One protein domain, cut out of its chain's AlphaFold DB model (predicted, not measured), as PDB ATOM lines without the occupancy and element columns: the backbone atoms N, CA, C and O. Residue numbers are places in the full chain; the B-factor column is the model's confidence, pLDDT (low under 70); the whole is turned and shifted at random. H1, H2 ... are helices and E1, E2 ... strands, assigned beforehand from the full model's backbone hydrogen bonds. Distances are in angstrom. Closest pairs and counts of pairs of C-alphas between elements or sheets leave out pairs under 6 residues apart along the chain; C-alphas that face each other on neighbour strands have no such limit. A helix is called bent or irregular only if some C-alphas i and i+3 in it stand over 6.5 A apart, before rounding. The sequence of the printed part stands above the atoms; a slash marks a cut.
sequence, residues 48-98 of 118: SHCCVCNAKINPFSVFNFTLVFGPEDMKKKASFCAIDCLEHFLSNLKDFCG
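What this domain is: This is residues 48 to 98 of the 118 residues of an uncharacterized protein of Candidatus Woesearchaeota archaeon (UniProt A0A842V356). A two-stranded hairpin, E1 and E2, and one helix, H1, make an open V: the first part of H1 packs near the end of the hairpin where E1 begins and E2 ends, and from there the hairpin's turn and the last part of H1 spread apart. A long unnamed stretch, residues 48 to 64, loops past the closed end of the V. The printed part has 51 residues, with two named strands and then one named helix along the chain; the sheet, E1 - E2, is antiparallel, and the class is mixed, helices and strands, with under half of the residues in named elements. It is only just compact, close to loose, with a radius of gyration of the C-alphas of 11.4 A and spans of 31 by 25 by 15 A.

How they stand to each other: After residues 48 to 64 come E1, residues 65 to 69, and E2, residues 76 to 80, a hairpin of antiparallel neighbours at 163 degrees. N 67 and O 78 are within hydrogen-bond range at 2.8 A, and N 80 and O 65 at 2.8 A. H1, residues 83 to 96, comes closest to E1 with the C-alphas of Phe 65 and Leu 86, 7.0 A apart. Its closest C-alphas to E2 are those of Phe 80 and Leu 86, 5.8 A. In H1, 8 of 10 O i to N i+4 pairs are within hydrogen-bond range.

Where its parts are: E1 begins at C-alpha 65 (-32.560, -37.641, 43.286) and is 13.3 A long from first to last C-alpha; E2 is 13.7 A. H1 is 18.9 A and ends at C-alpha 96 (-48.556, -29.908, 36.928); it is irregular, with C-alphas 91 and 94 7.1 A apart.

The domain as a whole: The two C-alphas farthest apart, those of Phe 60 and Gly 98, are 34.4 A apart. The printed part has no cut. The link E1 to E2 is short and E2 to H1 tight. Residues 91 to 98, of which 91 to 96 belong to H1, stand free. Mean pLDDT of the printed part is 85.3; residues 95 to 98 are under 70.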
ATOM      1  N   SER A  48     -39.846 -45.223  47.889       83.31
ATOM      2  CA  SER A  48     -39.283 -46.482  47.394       83.31
ATOM      3  C   SER A  48     -39.417 -46.634  45.876       83.31
ATOM      4  O   SER A  48     -38.830 -47.556  45.316       83.31
ATOM      5  N   HIS A  49     -40.166 -45.744  45.219       88.94
ATOM      6  CA  HIS A  49     -40.440 -45.769  43.784       88.94
ATOM      7  C   HIS A  49     -40.242 -44.385  43.153       88.94
ATOM      8  O   HIS A  49     -40.501 -43.352  43.780       88.94
ATOM      9  N   CYS A  50     -39.780 -44.382  41.905       91.06
ATOM     10  CA  CYS A  50     -39.596 -43.195  41.082       91.06
ATOM     11  C   CYS A  50     -40.944 -42.542  40.754       91.06
ATOM     12  O   CYS A  50     -41.863 -43.213  40.296       91.06
ATOM     13  N   CYS A  51     -41.043 -41.225  40.920       90.62
ATOM     14  CA  CYS A  51     -42.256 -40.452  40.647       90.62
ATOM     15  C   CYS A  51     -42.627 -40.398  39.152       90.62
ATOM     16  O   CYS A  51     -43.766 -40.081  38.827       90.62
ATOM     17  N   VAL A  52     -41.672 -40.675  38.256       92.69
ATOM     18  CA  VAL A  52     -41.872 -40.607  36.797       92.69
ATOM     19  C   VAL A  52     -42.090 -41.985  36.192       92.69
ATOM     20  O   VAL A  52     -43.123 -42.235  35.586       92.69
ATOM     21  N   CYS A  53     -41.133 -42.897  36.360       93.19
ATOM     22  CA  CYS A  53     -41.172 -44.205  35.698       93.19
ATOM     23  C   CYS A  53     -41.666 -45.345  36.601       93.19
ATOM     24  O   CYS A  53     -41.685 -46.495  36.172       93.19
ATOM     25  N   ASN A  54     -42.007 -45.057  37.864       90.69
ATOM     26  CA  ASN A  54     -42.424 -46.035  38.874       90.69
ATOM     27  C   ASN A  54     -41.397 -47.149  39.183       90.69
ATOM     28  O   ASN A  54     -41.698 -48.097  39.907       90.69
ATOM     29  N   ALA A  55     -40.163 -47.045  38.679       91.25
ATOM     30  CA  ALA A  55     -39.096 -47.986  38.999       91.25
ATOM     31  C   ALA A  55     -38.738 -47.929  40.491       91.25
ATOM     32  O   ALA A  55     -38.743 -46.859  41.106       91.25
ATOM     33  N   LYS A  56     -38.385 -49.079  41.074       90.12
ATOM     34  CA  LYS A  56     -37.942 -49.159  42.468       90.12
ATOM     35  C   LYS A  56     -36.621 -48.404  42.649       90.12
ATOM     36  O   LYS A  56     -35.661 -48.638  41.918       90.12
ATOM     37  N   ILE A  57     -36.564 -47.527  43.643       89.06
ATOM     38  CA  ILE A  57     -35.369 -46.752  43.985       89.06
ATOM     39  C   ILE A  57     -34.482 -47.593  44.906       89.06
ATOM     40  O   ILE A  57     -34.919 -48.046  45.966       89.06
ATOM     41  N   ASN A  58     -33.227 -47.804  44.503       84.62
ATOM     42  CA  ASN A  58     -32.225 -48.466  45.334       84.62
ATOM     43  C   ASN A  58     -31.645 -47.453  46.333       84.62
ATOM     44  O   ASN A  58     -30.866 -46.614  45.896       84.62
ATOM     45  N   PRO A  59     -31.915 -47.536  47.646       79.56
ATOM     46  CA  PRO A  59     -31.491 -46.522  48.617       79.56
ATOM     47  C   PRO A  59     -29.968 -46.341  48.737       79.56
ATOM     48  O   PRO A  59     -29.529 -45.326  49.263       79.56
ATOM     49  N   PHE A  60     -29.168 -47.289  48.242       81.50
ATOM     50  CA  PHE A  60     -27.702 -47.224  48.261       81.50
ATOM     51  C   PHE A  60     -27.095 -46.669  46.963       81.50
ATOM     52  O   PHE A  60     -25.876 -46.561  46.851       81.50
ATOM     53  N   SER A  61     -27.922 -46.333  45.969       82.62
ATOM     54  CA  SER A  61     -27.462 -45.723  44.719       82.62
ATOM     55  C   SER A  61     -27.139 -44.241  44.915       82.62
ATOM     56  O   SER A  61     -27.942 -43.490  45.469       82.62
ATOM     57  N   VAL A  62     -25.993 -43.806  44.387       83.94
ATOM     58  CA  VAL A  62     -25.594 -42.388  44.329       83.94
ATOM     59  C   VAL A  62     -26.360 -41.591  43.267       83.94
ATOM     60  O   VAL A  62     -26.330 -40.367  43.282       83.94
ATOM     61  N   PHE A  63     -27.075 -42.272  42.365       87.00
ATOM     62  CA  PHE A  63     -27.815 -41.659  41.254       87.00
ATOM     63  C   PHE A  63     -29.305 -41.450  41.551       87.00
ATOM     64  O   PHE A  63     -30.105 -41.273  40.634       87.00
ATOM     65  N   ASN A  64     -29.698 -41.471  42.824       88.94
ATOM     66  CA  ASN A  64     -31.060 -41.130  43.214       88.94
ATOM     67  C   ASN A  64     -31.176 -39.642  43.506       88.94
ATOM     68  O   ASN A  64     -30.367 -39.072  44.235       88.94
ATOM     69  N   PHE A  65     -32.266 -39.045  43.045       90.50
ATOM     70  CA  PHE A  65     -32.560 -37.641  43.286       90.50
ATOM     71  C   PHE A  65     -33.853 -37.519  44.084       90.50
ATOM     72  O   PHE A  65     -34.764 -38.336  43.959       90.50
ATOM     73  N   THR A  66     -33.955 -36.516  44.950       90.12
ATOM     74  CA  THR A  66     -35.208 -36.197  45.640       90.12
ATOM     75  C   THR A  66     -35.408 -34.695  45.642       90.12
ATOM     76  O   THR A  66     -34.567 -33.957  46.146       90.12
ATOM     77  N   LEU A  67     -36.542 -34.258  45.104       89.94
ATOM     78  CA  LEU A  67     -36.986 -32.875  45.154       89.94
ATOM     79  C   LEU A  67     -37.939 -32.706  46.339       89.94
ATOM     80  O   LEU A  67     -38.906 -33.459  46.468       89.94
ATOM     81  N   VAL A  68     -37.669 -31.724  47.200       88.19
ATOM     82  CA  VAL A  68     -38.527 -31.351  48.335       88.19
ATOM     83  C   VAL A  68     -39.057 -29.943  48.091       88.19
ATOM     84  O   VAL A  68     -38.269 -29.036  47.844       88.19
ATOM     85  N   PHE A  69     -40.374 -29.754  48.141       86.44
ATOM     86  CA  PHE A  69     -41.017 -28.481  47.795       86.44
ATOM     87  C   PHE A  69     -42.310 -28.258  48.590       86.44
ATOM     88  O   PHE A  69     -42.925 -29.215  49.054       86.44
ATOM     89  N   GLY A  70     -42.730 -27.001  48.741       83.06
ATOM     90  CA  GLY A  70     -43.885 -26.601  49.559       83.06
ATOM     91  C   GLY A  70     -43.491 -25.858  50.846       83.06
ATOM     92  O   GLY A  70     -42.299 -25.770  51.155       83.06
ATOM     93  N   PRO A  71     -44.471 -25.295  51.578       85.12
ATOM     94  CA  PRO A  71     -44.229 -24.561  52.819       85.12
ATOM     95  C   PRO A  71     -43.722 -25.498  53.921       85.12
ATOM     96  O   PRO A  71     -43.833 -26.719  53.806       85.12
ATOM     97  N   GLU A  72     -43.160 -24.931  54.989       76.50
ATOM     98  CA  GLU A  72     -42.448 -25.697  56.017       76.50
ATOM     99  C   GLU A  72     -43.298 -26.811  56.644       76.50
ATOM    100  O   GLU A  72     -42.818 -27.940  56.783       76.50
ATOM    101  N   ASP A  73     -44.584 -26.525  56.853       71.50
ATOM    102  CA  ASP A  73     -45.571 -27.442  57.429       71.50
ATOM    103  C   ASP A  73     -46.190 -28.421  56.413       71.50
ATOM    104  O   ASP A  73     -46.851 -29.386  56.795       71.50
ATOM    105  N   MET A  74     -45.990 -28.207  55.104       76.75
ATOM    106  CA  MET A  74     -46.553 -29.049  54.034       76.75
ATOM    107  C   MET A  74     -45.528 -29.375  52.941       76.75
ATOM    108  O   MET A  74     -45.803 -29.259  51.742       76.75
ATOM    109  N   LYS A  75     -44.333 -29.819  53.342       79.81
ATOM    110  CA  LYS A  75     -43.303 -30.276  52.400       79.81
ATOM    111  C   LYS A  75     -43.747 -31.547  51.671       79.81
ATOM    112  O   LYS A  75     -43.897 -32.611  52.272       79.81
ATOM    113  N   LYS A  76     -43.885 -31.454  50.350       83.50
ATOM    114  CA  LYS A  76     -44.041 -32.581  49.424       83.50
ATOM    115  C   LYS A  76     -42.676 -33.079  48.958       83.50
ATOM    116  O   LYS A  76     -41.687 -32.345  48.995       83.50
ATOM    117  N   LYS A  77     -42.626 -34.344  48.530       87.25
ATOM    118  CA  LYS A  77     -41.409 -34.988  48.027       87.25
ATOM    119  C   LYS A  77     -41.684 -35.783  46.774       87.25
ATOM    120  O   LYS A  77     -42.651 -36.536  46.733       87.25
ATOM    121  N   ALA A  78     -40.784 -35.661  45.813       89.88
ATOM    122  CA  ALA A  78     -40.726 -36.513  44.639       89.88
ATOM    123  C   ALA A  78     -39.327 -37.127  44.564       89.88
ATOM    124  O   ALA A  78     -38.336 -36.399  44.624       89.88
ATOM    125  N   SER A  79     -39.240 -38.455  44.485       92.38
ATOM    126  CA  SER A  79     -37.967 -39.169  44.337       92.38
ATOM    127  C   SER A  79     -37.835 -39.726  42.923       92.38
ATOM    128  O   SER A  79     -38.824 -40.143  42.323       92.38
ATOM    129  N   PHE A  80     -36.612 -39.751  42.404       93.69
ATOM    130  CA  PHE A  80     -36.289 -40.135  41.033       93.69
ATOM    131  C   PHE A  80     -35.119 -41.114  41.040       93.69
ATOM    132  O   PHE A  80     -34.161 -40.933  41.792       93.69
ATOM    133  N   CYS A  81     -35.201 -42.152  40.210       92.69
ATOM    134  CA  CYS A  81     -34.170 -43.190  40.121       92.69
ATOM    135  C   CYS A  81     -32.940 -42.781  39.293       92.69
ATOM    136  O   CYS A  81     -31.930 -43.474  39.351       92.69
ATOM    137  N   ALA A  82     -33.049 -41.718  38.491       93.12
ATOM    138  CA  ALA A  82     -32.005 -41.213  37.604       93.12
ATOM    139  C   ALA A  82     -32.238 -39.726  37.291       93.12
ATOM    140  O   ALA A  82     -33.336 -39.206  37.528       93.12
ATOM    141  N   ILE A  83     -31.219 -39.066  36.731       94.00
ATOM    142  CA  ILE A  83     -31.271 -37.644  36.367       94.00
ATOM    143  C   ILE A  83     -32.304 -37.374  35.268       94.00
ATOM    144  O   ILE A  83     -33.102 -36.461  35.422       94.00
ATOM    145  N   ASP A  84     -32.414 -38.245  34.264       94.25
ATOM    146  CA  ASP A  84     -33.396 -38.118  33.178       94.25
ATOM    147  C   ASP A  84     -34.842 -38.078  33.701       94.25
ATOM    148  O   ASP A  84     -35.685 -37.331  33.211       94.25
ATOM    149  N   CYS A  85     -35.141 -38.861  34.747       94.00
ATOM    150  CA  CYS A  85     -36.454 -38.837  35.399       94.00
ATOM    151  C   CYS A  85     -36.693 -37.521  36.149       94.00
ATOM    152  O   CYS A  85     -37.820 -37.035  36.177       94.00
ATOM    153  N   LEU A  86     -35.656 -36.941  36.759       93.19
ATOM    154  CA  LEU A  86     -35.755 -35.620  37.375       93.19
ATOM    155  C   LEU A  86     -35.969 -34.537  36.307       93.19
ATOM    156  O   LEU A  86     -36.861 -33.709  36.461       93.19
ATOM    157  N   GLU A  87     -35.194 -34.554  35.223       93.69
ATOM    158  CA  GLU A  87     -35.315 -33.594  34.121       93.69
ATOM    159  C   GLU A  87     -36.701 -33.650  33.484       93.69
ATOM    160  O   GLU A  87     -37.374 -32.627  33.393       93.69
ATOM    161  N   HIS A  88     -37.178 -34.853  33.154       93.62
ATOM    162  CA  HIS A  88     -38.523 -35.056  32.625       93.62
ATOM    163  C   HIS A  88     -39.596 -34.489  33.563       93.62
ATOM    164  O   HIS A  88     -40.539 -33.832  33.120       93.62
ATOM    165  N   PHE A  89     -39.456 -34.704  34.872       91.88
ATOM    166  CA  PHE A  89     -40.380 -34.141  35.852       91.88
ATOM    167  C   PHE A  89     -40.348 -32.607  35.868       91.88
ATOM    168  O   PHE A  89     -41.401 -31.972  35.875       91.88
ATOM    169  N   LEU A  90     -39.157 -31.999  35.844       91.06
ATOM    170  CA  LEU A  90     -38.990 -30.543  35.853       91.06
ATOM    171  C   LEU A  90     -39.517 -29.882  34.572       91.06
ATOM    172  O   LEU A  90     -40.138 -28.821  34.649       91.06
ATOM    173  N   SER A  91     -39.321 -30.507  33.408       90.38
ATOM    174  CA  SER A  91     -39.836 -30.012  32.126       90.38
ATOM    175  C   SER A  91     -41.363 -29.956  32.100       90.38
ATOM    176  O   SER A  91     -41.925 -28.986  31.596       90.38
ATOM    177  N   ASN A  92     -42.019 -30.944  32.710       86.38
ATOM    178  CA  ASN A  92     -43.480 -31.033  32.784       86.38
ATOM    179  C   ASN A  92     -44.064 -30.338  34.027       86.38
ATOM    180  O   ASN A  92     -45.280 -30.272  34.197       86.38
ATOM    181  N   LEU A  93     -43.224 -29.786  34.911       80.31
ATOM    182  CA  LEU A  93     -43.666 -29.164  36.165       80.31
ATOM    183  C   LEU A  93     -44.645 -28.007  35.930       80.31
ATOM    184  O   LEU A  93     -45.545 -27.787  36.735       80.31
ATOM    185  N   LYS A  94     -44.491 -27.279  34.817       72.19
ATOM    186  CA  LYS A  94     -45.394 -26.184  34.425       72.19
ATOM    187  C   LYS A  94     -46.820 -26.668  34.170       72.19
ATOM    188  O   LYS A  94     -47.751 -25.943  34.504       72.19
ATOM    189  N   ASP A  95     -46.969 -27.880  33.650       68.56
ATOM    190  CA  ASP A  95     -48.269 -28.482  33.357       68.56
ATOM    191  C   ASP A  95     -48.909 -29.057  34.631       68.56
ATOM    192  O   ASP A  95     -50.129 -29.050  34.778       68.56
ATOM    193  N   PHE A  96     -48.091 -29.482  35.602       61.66
ATOM    194  CA  PHE A  96     -48.556 -29.908  36.928       61.66
ATOM    195  C   PHE A  96     -48.889 -28.740  37.870       61.66
ATOM    196  O   PHE A  96     -49.720 -28.891  38.764       61.66
ATOM    197  N   CYS A  97     -48.261 -27.575  37.689       55.94
ATOM    198  CA  CYS A  97     -48.512 -26.350  38.459       55.94
ATOM    199  C   CYS A  97     -49.672 -25.508  37.890       55.94
ATOM    200  O   CYS A  97     -49.607 -24.275  37.874       55.94
ATOM    201  N   GLY A  98     -50.737 -26.173  37.439       49.09
ATOM    202  CA  GLY A  98     -51.998 -25.538  37.068       49.09
ATOM    203  C   GLY A  98     -52.729 -24.961  38.286       49.09
ATOM    204  O   GLY A  98     -53.182 -25.707  39.145       49.09
TER     205      GLY A  98